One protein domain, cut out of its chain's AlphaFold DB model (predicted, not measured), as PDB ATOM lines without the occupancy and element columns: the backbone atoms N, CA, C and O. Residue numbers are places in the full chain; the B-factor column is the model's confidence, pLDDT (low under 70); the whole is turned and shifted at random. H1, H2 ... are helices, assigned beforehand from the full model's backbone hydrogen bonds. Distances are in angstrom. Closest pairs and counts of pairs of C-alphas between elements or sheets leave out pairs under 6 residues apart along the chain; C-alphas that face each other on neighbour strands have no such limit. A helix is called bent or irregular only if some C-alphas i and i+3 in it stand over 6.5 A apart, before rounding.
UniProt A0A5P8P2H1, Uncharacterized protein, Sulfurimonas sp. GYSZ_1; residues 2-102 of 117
ATOM      1  N   LYS A   2      74.899 157.080 114.553       54.62
ATOM      2  CA  LYS A   2      75.642 155.801 114.587       54.62
ATOM      3  C   LYS A   2      77.169 155.971 114.479       54.62
ATOM      4  O   LYS A   2      77.894 155.379 115.262       54.62
ATOM      5  N   SER A   3      77.649 156.857 113.602       57.12
ATOM      6  CA  SER A   3      79.090 157.133 113.463       57.12
ATOM      7  C   SER A   3      79.707 157.817 114.692       57.12
ATOM      8  O   SER A   3      80.855 157.554 115.012       57.12
ATOM      9  N   LEU A   4      78.938 158.642 115.414       64.50
ATOM     10  CA  LEU A   4      79.377 159.273 116.669       64.50
ATOM     11  C   LEU A   4      79.507 158.245 117.803       64.50
ATOM     12  O   LEU A   4      80.456 158.315 118.573       64.50
ATOM     13  N   LEU A   5      78.603 157.260 117.856       59.69
ATOM     14  CA  LEU A   5      78.680 156.146 118.808       59.69
ATOM     15  C   LEU A   5      79.875 155.222 118.532       59.69
ATOM     16  O   LEU A   5      80.533 154.806 119.475       59.69
ATOM     17  N   ILE A   6      80.195 154.960 117.258       63.06
ATOM     18  CA  ILE A   6      81.358 154.144 116.855       63.06
ATOM     19  C   ILE A   6      82.682 154.859 117.172       63.06
ATOM     20  O   ILE A   6      83.643 154.226 117.595       63.06
ATOM     21  N   ILE A   7      82.741 156.182 116.997       63.44
ATOM     22  CA  ILE A   7      83.924 156.980 117.356       63.44
ATOM     23  C   ILE A   7      84.121 156.999 118.880       63.44
ATOM     24  O   ILE A   7      85.252 156.910 119.349       63.44
ATOM     25  N   PHE A   8      83.034 157.059 119.656       59.44
ATOM     26  CA  PHE A   8      83.094 157.071 121.118       59.44
ATOM     27  C   PHE A   8      83.597 155.743 121.708       59.44
ATOM     28  O   PHE A   8      84.432 155.766 122.607       59.44
ATOM     29  N   THR A   9      83.178 154.593 121.165       60.06
ATOM     30  CA  THR A   9      83.693 153.278 121.591       60.06
ATOM     31  C   THR A   9      85.134 153.012 121.155       60.06
ATOM     32  O   THR A   9      85.829 152.244 121.810       60.06
ATOM     33  N   LEU A  10      85.621 153.650 120.085       56.81
ATOM     34  CA  LEU A  10      87.016 153.515 119.646       56.81
ATOM     35  C   LEU A  10      87.991 154.355 120.498       56.81
ATOM     36  O   LEU A  10      89.162 154.007 120.632       56.81
ATOM     37  N   LEU A  11      87.510 155.463 121.076       57.19
ATOM     38  CA  LEU A  11      88.306 156.395 121.885       57.19
ATOM     39  C   LEU A  11      88.588 155.889 123.310       57.19
ATOM     40  O   LEU A  11      89.568 156.318 123.919       57.19
ATOM     41  N   THR A  12      87.778 154.977 123.851       54.75
ATOM     42  CA  THR A  12      87.997 154.403 125.193       54.75
ATOM     43  C   THR A  12      89.068 153.311 125.203       54.75
ATOM     44  O   THR A  12      89.705 153.083 126.228       54.75
ATOM     45  N   SER A  13      89.349 152.691 124.056       51.41
ATOM     46  CA  SER A  13      90.341 151.614 123.918       51.41
ATOM     47  C   SER A  13      91.798 152.084 124.033       51.41
ATOM     48  O   SER A  13      92.708 151.267 124.136       51.41
ATOM     49  N   ILE A  14      92.050 153.398 124.014       52.12
ATOM     50  CA  ILE A  14      93.406 153.968 123.932       52.12
ATOM     51  C   ILE A  14      94.090 154.089 125.311       52.12
ATOM     52  O   ILE A  14      95.252 154.478 125.391       52.12
ATOM     53  N   TYR A  15      93.404 153.738 126.404       52.59
ATOM     54  CA  TYR A  15      93.952 153.846 127.764       52.59
ATOM     55  C   TYR A  15      94.562 152.549 128.325       52.59
ATOM     56  O   TYR A  15      95.202 152.589 129.373       52.59
ATOM     57  N   ALA A  16      94.472 151.416 127.623       54.38
ATOM     58  CA  ALA A  16      94.943 150.113 128.118       54.38
ATOM     59  C   ALA A  16      96.456 149.860 127.907       54.38
ATOM     60  O   ALA A  16      96.877 148.743 127.617       54.38
ATOM     61  N   SER A  17      97.297 150.892 128.030       54.28
ATOM     62  CA  SER A  17      98.730 150.825 127.679       54.28
ATOM     63  C   SER A  17      99.646 150.281 128.796       54.28
ATOM     64  O   SER A  17     100.869 150.370 128.722       54.28
ATOM     65  N   MET A  18      99.076 149.713 129.853       58.38
ATOM     66  CA  MET A  18      99.818 149.167 130.987       58.38
ATOM     67  C   MET A  18      99.246 147.782 131.294       58.38
ATOM     68  O   MET A  18      98.057 147.671 131.567       58.38
ATOM     69  N   GLY A  19     100.054 146.730 131.143       61.88
ATOM     70  CA  GLY A  19      99.584 145.339 131.255       61.88
ATOM     71  C   GLY A  19     100.422 144.294 130.508       61.88
ATOM     72  O   GLY A  19     100.095 143.111 130.556       61.88
ATOM     73  N   ASP A  20     101.512 144.691 129.835       72.38
ATOM     74  CA  ASP A  20     102.486 143.733 129.305       72.38
ATOM     75  C   ASP A  20     103.458 143.269 130.401       72.38
ATOM     76  O   ASP A  20     104.499 143.878 130.661       72.38
ATOM     77  N   CYS A  21     103.116 142.150 131.034       75.06
ATOM     78  CA  CYS A  21     103.943 141.525 132.060       75.06
ATOM     79  C   CYS A  21     105.286 141.000 131.502       75.06
ATOM     80  O   CYS A  21     106.252 140.857 132.257       75.06
ATOM     81  N   PHE A  22     105.396 140.743 130.191       80.25
ATOM     82  CA  PHE A  22     106.619 140.204 129.583       80.25
ATOM     83  C   PHE A  22     107.725 141.239 129.419       80.25
ATOM     84  O   PHE A  22     108.897 140.863 129.413       80.25
ATOM     85  N   THR A  23     107.391 142.531 129.385       77.44
ATOM     86  CA  THR A  23     108.395 143.601 129.479       77.44
ATOM     87  C   THR A  23     109.231 143.461 130.763       77.44
ATOM     88  O   THR A  23     110.447 143.652 130.739       77.44
ATOM     89  N   CYS A  24     108.603 143.059 131.870       75.56
ATOM     90  CA  CYS A  24     109.269 142.820 133.153       75.56
ATOM     91  C   CYS A  24     109.849 141.405 133.284       75.56
ATOM     92  O   CYS A  24     110.879 141.210 133.931       75.56
ATOM     93  N   HIS A  25     109.217 140.418 132.647       80.44
ATOM     94  CA  HIS A  25     109.619 139.011 132.695       80.44
ATOM     95  C   HIS A  25     110.045 138.457 131.322       80.44
ATOM     96  O   HIS A  25     109.516 137.435 130.875       80.44
ATOM     97  N   PRO A  26     111.054 139.043 130.648       84.25
ATOM     98  CA  PRO A  26     111.419 138.639 129.288       84.25
ATOM     99  C   PRO A  26     111.965 137.207 129.215       84.25
ATOM    100  O   PRO A  26     111.901 136.558 128.176       84.25
ATOM    101  N   LYS A  27     112.489 136.683 130.331       87.44
ATOM    102  CA  LYS A  27     112.980 135.302 130.418       87.44
ATOM    103  C   LYS A  27     111.856 134.266 130.387       87.44
ATOM    104  O   LYS A  27     112.111 133.158 129.932       87.44
ATOM    105  N   LEU A  28     110.648 134.627 130.835       85.44
ATOM    106  CA  LEU A  28     109.497 133.721 130.835       85.44
ATOM    107  C   LEU A  28     108.947 133.494 129.428       85.44
ATOM    108  O   LEU A  28     108.404 132.429 129.176       85.44
ATOM    109  N   ILE A  29     109.151 134.437 128.497       86.38
ATOM    110  CA  ILE A  29     108.703 134.320 127.097       86.38
ATOM    111  C   ILE A  29     109.147 132.981 126.496       86.38
ATOM    112  O   ILE A  29     108.391 132.312 125.793       86.38
ATOM    113  N   LYS A  30     110.383 132.562 126.787       89.88
ATOM    114  CA  LYS A  30     110.896 131.281 126.321       89.88
ATOM    115  C   LYS A  30     110.350 130.153 127.199       89.88
ATOM    116  O   LYS A  30     110.836 129.945 128.304       89.88
ATOM    117  N   GLY A  31     109.419 129.377 126.651       89.38
ATOM    118  CA  GLY A  31     108.825 128.224 127.337       89.38
ATOM    119  C   GLY A  31     107.519 128.534 128.066       89.38
ATOM    120  O   GLY A  31     106.986 127.642 128.716       89.38
ATOM    121  N   ILE A  32     106.984 129.750 127.906       89.44
ATOM    122  CA  ILE A  32     105.723 130.180 128.517       89.44
ATOM    123  C   ILE A  32     104.556 129.236 128.215       89.44
ATOM    124  O   ILE A  32     103.726 128.996 129.079       89.44
ATOM    125  N   ASP A  33     104.522 128.639 127.022       88.75
ATOM    126  CA  ASP A  33     103.455 127.716 126.623       88.75
ATOM    127  C   ASP A  33     103.442 126.425 127.458       88.75
ATOM    128  O   ASP A  33     102.392 125.808 127.633       88.75
ATOM    129  N   ALA A  34     104.601 126.020 127.987       91.44
ATOM    130  CA  ALA A  34     104.745 124.864 128.870       91.44
ATOM    131  C   ALA A  34     104.639 125.237 130.362       91.44
ATOM    132  O   ALA A  34     104.525 124.349 131.205       91.44
ATOM    133  N   ASP A  35     104.680 126.529 130.691       88.81
ATOM    134  CA  ASP A  35     104.587 127.036 132.056       88.81
ATOM    135  C   ASP A  35     103.118 127.240 132.440       88.81
ATOM    136  O   ASP A  35     102.511 128.276 132.174       88.81
ATOM    137  N   THR A  36     102.530 126.241 133.093       86.94
ATOM    138  CA  THR A  36     101.118 126.275 133.503       86.94
ATOM    139  C   THR A  36     100.801 127.354 134.537       86.94
ATOM    140  O   THR A  36      99.630 127.686 134.707       86.94
ATOM    141  N   ARG A  37     101.811 127.908 135.221       84.56
ATOM    142  CA  ARG A  37     101.641 128.937 136.254       84.56
ATOM    143  C   ARG A  37     101.687 130.342 135.666       84.56
ATOM    144  O   ARG A  37     100.977 131.221 136.141       84.56
ATOM    145  N   HIS A  38     102.506 130.556 134.635       87.50
ATOM    146  CA  HIS A  38     102.707 131.876 134.033       87.50
ATOM    147  C   HIS A  38     102.059 132.038 132.650       87.50
ATOM    148  O   HIS A  38     101.953 133.168 132.172       87.50
ATOM    149  N   ASN A  39     101.561 130.971 132.006       89.81
ATOM    150  CA  ASN A  39     100.912 131.073 130.688       89.81
ATOM    151  C   ASN A  39      99.686 132.000 130.669       89.81
ATOM    152  O   ASN A  39      99.356 132.561 129.622       89.81
ATOM    153  N   ALA A  40      99.068 132.244 131.826       86.88
ATOM    154  CA  ALA A  40      98.010 133.224 132.012       86.88
ATOM    155  C   ALA A  40      98.410 134.630 131.523       86.88
ATOM    156  O   ALA A  40      97.564 135.358 131.005       86.88
ATOM    157  N   MET A  41      99.701 134.987 131.570       85.06
ATOM    158  CA  MET A  41     100.227 136.259 131.051       85.06
ATOM    159  C   MET A  41      99.976 136.447 129.544       85.06
ATOM    160  O   MET A  41      99.861 137.578 129.070       85.06
ATOM    161  N   LEU A  42      99.833 135.356 128.779       86.75
ATOM    162  CA  LEU A  42      99.473 135.410 127.356       86.75
ATOM    163  C   LEU A  42      98.055 135.946 127.133       86.75
ATOM    164  O   LEU A  42      97.748 136.447 126.052       86.75
ATOM    165  N   SER A  43      97.169 135.836 128.127       85.62
ATOM    166  CA  SER A  43      95.824 136.406 128.048       85.62
ATOM    167  C   SER A  43      95.848 137.930 128.170       85.62
ATOM    168  O   SER A  43      95.131 138.605 127.435       85.62
ATOM    169  N   CYS A  44      96.740 138.476 129.002       81.31
ATOM    170  CA  CYS A  44      96.855 139.909 129.264       81.31
ATOM    171  C   CYS A  44      97.208 140.676 127.986       81.31
ATOM    172  O   CYS A  44      96.573 141.679 127.658       81.31
ATOM    173  N   ILE A  45      98.157 140.148 127.206       80.12
ATOM    174  CA  ILE A  45      98.631 140.789 125.973       80.12
ATOM    175  C   ILE A  45      97.620 140.761 124.816       80.12
ATOM    176  O   ILE A  45      97.841 141.407 123.793       80.12
ATOM    177  N   LYS A  46      96.495 140.043 124.961       83.19
ATOM    178  CA  LYS A  46      95.394 140.091 123.982       83.19
ATOM    179  C   LYS A  46      94.677 141.439 124.004       83.19
ATOM    180  O   LYS A  46      94.170 141.871 122.972       83.19
ATOM    181  N   CYS A  47      94.643 142.089 125.167       79.94
ATOM    182  CA  CYS A  47      93.971 143.369 125.376       79.94
ATOM    183  C   CYS A  47      94.966 144.495 125.696       79.94
ATOM    184  O   CYS A  47      94.770 145.628 125.259       79.94
ATOM    185  N   HIS A  48      96.058 144.188 126.401       77.50
ATOM    186  CA  HIS A  48      97.083 145.148 126.800       77.50
ATOM    187  C   HIS A  48      98.302 145.069 125.887       77.50
ATOM    188  O   HIS A  48      99.059 144.103 125.899       77.50
ATOM    189  N   SER A  49      98.521 146.114 125.097       71.19
ATOM    190  CA  SER A  49      99.733 146.212 124.281       71.19
ATOM    191  C   SER A  49     100.925 146.701 125.112       71.19
ATOM    192  O   SER A  49     100.737 147.501 126.035       71.19
ATOM    193  N   PRO A  50     102.162 146.317 124.746       65.19
ATOM    194  CA  PRO A  50     103.360 146.922 125.313       65.19
ATOM    195  C   PRO A  50     103.334 148.432 125.063       65.19
ATOM    196  O   PRO A  50     103.225 148.874 123.914       65.19
ATOM    197  N   SER A  51     103.435 149.250 126.111       61.47
ATOM    198  CA  SER A  51     103.652 150.682 125.913       61.47
ATOM    199  C   SER A  51     105.134 151.005 125.811       61.47
ATOM    200  O   SER A  51     105.992 150.378 126.422       61.47
ATOM    201  N   LYS A  52     105.448 152.043 125.029       51.09
ATOM    202  CA  LYS A  52     106.810 152.596 124.930       51.09
ATOM    203  C   LYS A  52     107.275 153.269 126.226       51.09
ATOM    204  O   LYS A  52     108.444 153.626 126.335       51.09
ATOM    205  N   LYS A  53     106.362 153.509 127.171       53.28
ATOM    206  CA  LYS A  53     106.692 154.026 128.495       53.28
ATOM    207  C   LYS A  53     106.960 152.815 129.370       53.28
ATOM    208  O   LYS A  53     106.084 151.974 129.517       53.28
ATOM    209  N   SER A  54     108.167 152.724 129.920       52.06
ATOM    210  CA  SER A  54     108.483 151.723 130.934       52.06
ATOM    211  C   SER A  54     107.366 151.722 131.973       52.06
ATOM    212  O   SER A  54     107.084 152.772 132.559       52.06
ATOM    213  N   VAL A  55     106.725 150.570 132.174       56.31
ATOM    214  CA  VAL A  55     105.935 150.316 133.380       56.31
ATOM    215  C   VAL A  55     106.810 150.733 134.554       56.31
ATOM    216  O   VAL A  55     107.893 150.184 134.738       56.31
ATOM    217  N   LEU A  56     106.405 151.806 135.239       53.16
ATOM    218  CA  LEU A  56     107.257 152.491 136.213       53.16
ATOM    219  C   LEU A  56     107.666 151.535 137.342       53.16
ATOM    220  O   LEU A  56     108.754 151.670 137.890       53.16
ATOM    221  N   GLU A  57     106.826 150.534 137.619       60.19
ATOM    222  CA  GLU A  57     107.102 149.449 138.550       60.19
ATOM    223  C   GLU A  57     106.586 148.117 137.995       60.19
ATOM    224  O   GLU A  57     105.433 147.990 137.577       60.19
ATOM    225  N   CYS A  58     107.459 147.112 137.991       63.31
ATOM    226  CA  CYS A  58     107.103 145.739 137.668       63.31
ATOM    227  C   CYS A  58     106.409 145.070 138.862       63.31
ATOM    228  O   CYS A  58     106.927 145.095 139.975       63.31
ATOM    229  N   GLY A  59     105.279 144.408 138.608       58.97
ATOM    230  CA  GLY A  59     104.803 143.266 139.395       58.97
ATOM    231  C   GLY A  59     104.111 143.522 140.736       58.97
ATOM    232  O   GLY A  59     103.304 142.685 141.113       58.97
ATOM    233  N   ASP A  60     104.337 144.633 141.439       55.69
ATOM    234  CA  ASP A  60     103.844 144.695 142.827       55.69
ATOM    235  C   ASP A  60     102.498 145.415 143.000       55.69
ATOM    236  O   ASP A  60     101.777 145.095 143.946       55.69
ATOM    237  N   LYS A  61     102.099 146.343 142.110       59.34
ATOM    238  CA  LYS A  61     100.842 147.100 142.284       59.34
ATOM    239  C   LYS A  61     100.246 147.648 140.978       59.34
ATOM    240  O   LYS A  61     100.411 148.824 140.661       59.34
ATOM    241  N   CYS A  62      99.431 146.851 140.279       62.62
ATOM    242  CA  CYS A  62      98.512 147.376 139.250       62.62
ATOM    243  C   CYS A  62      97.658 148.528 139.825       62.62
ATOM    244  O   CYS A  62      97.457 149.563 139.188       62.62
ATOM    245  N   PHE A  63      97.266 148.372 141.094       58.50
ATOM    246  CA  PHE A  63      96.480 149.322 141.876       58.50
ATOM    247  C   PHE A  63      97.231 150.587 142.332       58.50
ATOM    248  O   PHE A  63      96.617 151.508 142.859       58.50
ATOM    249  N   SER A  64      98.558 150.668 142.157       61.25
ATOM    250  CA  SER A  64      99.290 151.918 142.443       61.25
ATOM    251  C   SER A  64      98.919 153.022 141.458       61.25
ATOM    252  O   SER A  64      98.991 154.200 141.798       61.25
ATOM    253  N   CYS A  65      98.541 152.638 140.237       58.22
ATOM    254  CA  CYS A  65      98.205 153.564 139.159       58.22
ATOM    255  C   CYS A  65      96.734 153.460 138.720       58.22
ATOM    256  O   CYS A  65      96.194 154.445 138.221       58.22
ATOM    257  N   HIS A  66      96.086 152.306 138.910       69.94
ATOM    258  CA  HIS A  66      94.660 152.086 138.632       69.94
ATOM    259  C   HIS A  66      93.856 151.992 139.930       69.94
ATOM    260  O   HIS A  66      94.352 151.476 140.924       69.94
ATOM    261  N   LYS A  67      92.603 152.457 139.949       69.44
ATOM    262  CA  LYS A  67      91.749 152.252 141.128       69.44
ATOM    263  C   LYS A  67      91.281 150.798 141.164       69.44
ATOM    264  O   LYS A  67      91.095 150.195 140.112       69.44
ATOM    265  N   GLU A  68      91.037 150.245 142.353       69.75
ATOM    266  CA  GLU A  68      90.563 148.855 142.507       69.75
ATOM    267  C   GLU A  68      89.301 148.565 141.692       69.75
ATOM    268  O   GLU A  68      89.256 147.581 140.964       69.75
ATOM    269  N   GLN A  69      88.339 149.487 141.717       73.00
ATOM    270  CA  GLN A  69      87.111 149.426 140.918       73.00
ATOM    271  C   GLN A  69      87.351 149.322 139.396       73.00
ATOM    272  O   GLN A  69      86.526 148.765 138.681       73.00
ATOM    273  N   ASP A  70      88.471 149.856 138.889       72.19
ATOM    274  CA  ASP A  70      88.796 149.845 137.455       72.19
ATOM    275  C   ASP A  70      89.362 148.475 137.026       72.19
ATOM    276  O   ASP A  70      89.466 148.178 135.836       72.19
ATOM    277  N   LEU A  71      89.743 147.647 138.002       74.31
ATOM    278  CA  LEU A  71      90.271 146.294 137.833       74.31
ATOM    279  C   LEU A  71      89.322 145.236 138.418       74.31
ATOM    280  O   LEU A  71      89.699 144.071 138.523       74.31
ATOM    281  N   ASP A  72      88.109 145.642 138.790       80.75
ATOM    282  CA  ASP A  72      87.118 144.791 139.433       80.75
ATOM    283  C   ASP A  72      86.687 143.647 138.494       80.75
ATOM    284  O   ASP A  72      86.183 143.915 137.393       80.75
ATOM    285  N   PRO A  73      86.860 142.374 138.899       83.31
ATOM    286  CA  PRO A  73      86.447 141.228 138.100       83.31
ATOM    287  C   PRO A  73      84.931 141.144 137.875       83.31
ATOM    288  O   PRO A  73      84.505 140.460 136.946       83.31
ATOM    289  N   GLU A  74      84.105 141.840 138.663       87.06
ATOM    290  CA  GLU A  74      82.667 141.953 138.386       87.06
ATOM    291  C   GLU A  74      82.391 142.767 137.114       87.06
ATOM    292  O   GLU A  74      81.441 142.481 136.383       87.06
ATOM    293  N   ASN A  75      83.248 143.748 136.817       84.69
ATOM    294  CA  ASN A  75      83.144 144.593 135.628       84.69
ATOM    295  C   ASN A  75      83.949 144.036 134.442       84.69
ATOM    296  O   ASN A  75      83.549 144.221 133.292       84.69
ATOM    297  N   ILE A  76      85.079 143.371 134.711       85.38
ATOM    298  CA  ILE A  76      85.970 142.777 133.702       85.38
ATOM    299  C   ILE A  76      86.329 141.348 134.141       85.38
ATOM    300  O   ILE A  76      87.336 141.154 134.824       85.38
ATOM    301  N   PRO A  77      85.536 140.329 133.763       88.75
ATOM    302  CA  PRO A  77      85.717 138.951 134.230       88.75
ATOM    303  C   PRO A  77      87.123 138.378 134.011       88.75
ATOM    304  O   PRO A  77      87.604 137.579 134.815       88.75
ATOM    305  N   GLU A  78      87.813 138.802 132.951       86.56
ATOM    306  CA  GLU A  78      89.180 138.397 132.624       86.56
ATOM    307  C   GLU A  78      90.203 138.817 133.695       86.56
ATOM    308  O   GLU A  78      91.232 138.162 133.850       86.56
ATOM    309  N   HIS A  79      89.919 139.863 134.478       86.12
ATOM    310  CA  HIS A  79      90.781 140.329 135.569       86.12
ATOM    311  C   HIS A  79      90.746 139.438 136.814       86.12
ATOM    312  O   HIS A  79      91.563 139.620 137.717       86.12
ATOM    313  N   LYS A  80      89.878 138.421 136.862       87.25
ATOM    314  CA  LYS A  80      89.845 137.463 137.976       87.25
ATOM    315  C   LYS A  80      91.184 136.742 138.186       87.25
ATOM    316  O   LYS A  80      91.539 136.408 139.310       87.25
ATOM    317  N   VAL A  81      91.971 136.601 137.118       84.75
ATOM    318  CA  VAL A  81      93.321 136.015 137.142       84.75
ATOM    319  C   VAL A  81      94.295 136.734 138.088       84.75
ATOM    320  O   VAL A  81      95.282 136.147 138.525       84.75
ATOM    321  N   PHE A  82      94.033 137.997 138.450       80.31
ATOM    322  CA  PHE A  82      94.884 138.727 139.389       80.31
ATOM    323  C   PHE A  82      94.914 138.097 140.785       80.31
ATOM    324  O   PHE A  82      95.913 138.261 141.487       80.31
ATOM    325  N   GLU A  83      93.865 137.383 141.201       80.19
ATOM    326  CA  GLU A  83      93.839 136.680 142.489       80.19
ATOM    327  C   GLU A  83      94.913 135.587 142.542       80.19
ATOM    328  O   GLU A  83      95.725 135.577 143.473       80.19
ATOM    329  N   ASP A  84      95.003 134.769 141.489       81.50
ATOM    330  CA  ASP A  84      95.993 133.696 141.355       81.50
ATOM    331  C   ASP A  84      97.425 134.258 141.374       81.50
ATOM    332  O   ASP A  84      98.320 133.752 142.058       81.50
ATOM    333  N   CYS A  85      97.653 135.375 140.671       80.38
ATOM    334  CA  CYS A  85      98.951 136.047 140.678       80.38
ATOM    335  C   CYS A  85      99.311 136.570 142.079       80.38
ATOM    336  O   CYS A  85     100.449 136.419 142.534       80.38
ATOM    337  N   ARG A  86      98.351 137.188 142.781       77.88
ATOM    338  CA  ARG A  86      98.567 137.771 144.114       77.88
ATOM    339  C   ARG A  86      98.867 136.719 145.168       77.88
ATOM    340  O   ARG A  86      99.652 137.001 146.075       77.88
ATOM    341  N   GLU A  87      98.296 135.526 145.059       80.19
ATOM    342  CA  GLU A  87      98.568 134.439 145.997       80.19
ATOM    343  C   GLU A  87     100.072 134.131 146.081       80.19
ATOM    344  O   GLU A  87     100.643 134.080 147.174       80.19
ATOM    345  N   CYS A  88     100.746 134.031 144.936       78.56
ATOM    346  CA  CYS A  88     102.182 133.767 144.895       78.56
ATOM    347  C   CYS A  88     103.029 135.039 145.078       78.56
ATOM    348  O   CYS A  88     103.966 135.049 145.876       78.56
ATOM    349  N   HIS A  89     102.718 136.127 144.367       75.88
ATOM    350  CA  HIS A  89     103.582 137.316 144.344       75.88
ATOM    351  C   HIS A  89     103.457 138.201 145.590       75.88
ATOM    352  O   HIS A  89     104.419 138.870 145.967       75.88
ATOM    353  N   VAL A  90     102.299 138.186 146.257       74.44
ATOM    354  CA  VAL A  90     102.022 139.030 147.428       74.44
ATOM    355  C   VAL A  90     101.899 138.179 148.687       74.44
ATOM    356  O   VAL A  90     102.649 138.380 149.642       74.44
ATOM    357  N   THR A  91     100.984 137.208 148.705       72.56
ATOM    358  CA  THR A  91     100.670 136.448 149.924       72.56
ATOM    359  C   THR A  91     101.808 135.516 150.330       72.56
ATOM    360  O   THR A  91     102.216 135.546 151.490       72.56
ATOM    361  N   ALA A  92     102.363 134.722 149.409       71.62
ATOM    362  CA  ALA A  92     103.477 133.827 149.728       71.62
ATOM    363  C   ALA A  92     104.737 134.607 150.144       71.62
ATOM    364  O   ALA A  92     105.350 134.278 151.156       71.62
ATOM    365  N   LYS A  93     105.061 135.703 149.442       68.62
ATOM    366  CA  LYS A  93     106.131 136.641 149.833       68.62
ATOM    367  C   LYS A  93     105.939 137.146 151.264       68.62
ATOM    368  O   LYS A  93     106.869 137.085 152.058       68.62
ATOM    369  N   ASN A  94     104.737 137.604 151.609       70.56
ATOM    370  CA  ASN A  94     104.459 138.109 152.952       70.56
ATOM    371  C   ASN A  94     104.539 137.008 154.013       70.56
ATOM    372  O   ASN A  94     105.095 137.260 155.070       70.56
ATOM    373  N   LYS A  95     104.057 135.791 153.726       70.19
ATOM    374  CA  LYS A  95     104.200 134.639 154.633       70.19
ATOM    375  C   LYS A  95     105.665 134.282 154.891       70.19
ATOM    376  O   LYS A  95     106.017 133.992 156.027       70.19
ATOM    377  N   LEU A  96     106.515 134.322 153.863       66.31
ATOM    378  CA  LEU A  96     107.952 134.052 154.001       66.31
ATOM    379  C   LEU A  96     108.683 135.145 154.794       66.31
ATOM    380  O   LEU A  96     109.655 134.859 155.486       66.31
ATOM    381  N   LEU A  97     108.228 136.394 154.687       67.69
ATOM    382  CA  LEU A  97     108.827 137.553 155.356       67.69
ATOM    383  C   LEU A  97     108.175 137.880 156.710       67.69
ATOM    384  O   LEU A  97     108.584 138.839 157.366       67.69
ATOM    385  N   ASP A  98     107.167 137.115 157.129       69.56
ATOM    386  CA  ASP A  98     106.459 137.323 158.386       69.56
ATOM    387  C   ASP A  98     107.326 136.884 159.572       69.56
ATOM    388  O   ASP A  98     107.402 135.711 159.940       69.56
ATOM    389  N   ILE A  99     107.966 137.873 160.194       63.16
ATOM    390  CA  ILE A  99     108.868 137.719 161.342       63.16
ATOM    391  C   ILE A  99     108.105 137.257 162.599       63.16
ATOM    392  O   ILE A  99     108.723 136.815 163.562       63.16
ATOM    393  N   SER A 100     106.767 137.340 162.618       66.19
ATOM    394  CA  SER A 100     105.960 136.817 163.728       66.19
ATOM    395  C   SER A 100     105.830 135.289 163.698       66.19
ATOM    396  O   SER A 100     105.606 134.671 164.739       66.19
ATOM    397  N   ASN A 101     106.072 134.662 162.540       56.50
ATOM    398  CA  ASN A 101     106.238 133.219 162.392       56.50
ATOM    399  C   ASN A 101     107.709 132.836 162.624       56.50
ATOM    400  O   ASN A 101     108.437 132.454 161.709       56.50
ATOM    401  N   THR A 102     108.167 132.929 163.876       53.06
ATOM    402  CA  THR A 102     109.505 132.474 164.294       53.06
ATOM    403  C   THR A 102     109.557 130.944 164.406       53.06
ATOM    404  O   THR A 102     109.826 130.396 165.477       53.06
TER     405      THR A 102
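This is residues 2 to 102 of the 117 residues of an uncharacterized protein of Sulfurimonas sp. GYSZ_1 (UniProt A0A5P8P2H1). Two helical arms stick out at opposite ends of a small body made largely of loops: residues 2 to 12 of H1 at one end, residues 91 to 102, of which 91 to 97 belong to H5, at the other. The body holds the rest of H5, the short helices H2, H3 and H4, and two long loops, residues 25 to 40 and 45 to 67. The printed part has 101 residues with five named helices, H1 to H5 in chain order, and no named strand; the class is all helix, though under half of the residues, 47, are in named elements. The whole is loose, with a radius of gyration of the C-alphas of 16.4 A and spans of 64 by 32 by 25 A.

Begin at H5, residues 77 to 97, the longest helix. H4, residues 68 to 71, is close to it but not clearly touching: the closest C-alphas, of Leu 71 and His 79, are 6.4 A apart. H3, residues 41 to 44, and H5 are near each other, with 8 pairs of C-alphas within 10 A. H2, residues 21 to 24, and H3 only just touch, with 3 pairs of C-alphas within 8 A, the closest being Cys 21 and Met 41 at 6.5 A. H1, residues 2 to 15, is apart from the other four. O i to N i+4 pairs are within hydrogen-bond range in 10 of 17 cases in H5 and 6 of 10 in H1; H2, H3 and H4 are too short for such a pair.

Find C-alpha 77 at (85.717, 138.951, 134.230); from there H5 runs 31.3 A to C-alpha 97 at (108.827, 137.553, 155.356). It is only just irregular, C-alphas 78 and 81 being 6.6 A apart. H1 starts at C-alpha 2, (75.642, 155.801, 114.587), and spans 22.6 A; it too is only just irregular, with C-alphas 12 and 15 at 6.51 A. H2 spans 5.6 A, H3 and H4 5.3 A each.

The C-alphas farthest apart, of Lys 2 and Thr 102, are 64.5 A apart; the body without the free stretches spans 33 by 28 by 23 A. The printed part has no cut. Links H2 to H3 and H3 to H4 are long; H1 to H2 and H4 to H5 are tight. Mean pLDDT of the printed part is 71.9, and residues 2 to 19, 50 to 68, 93 and 96 to 102 are under 70.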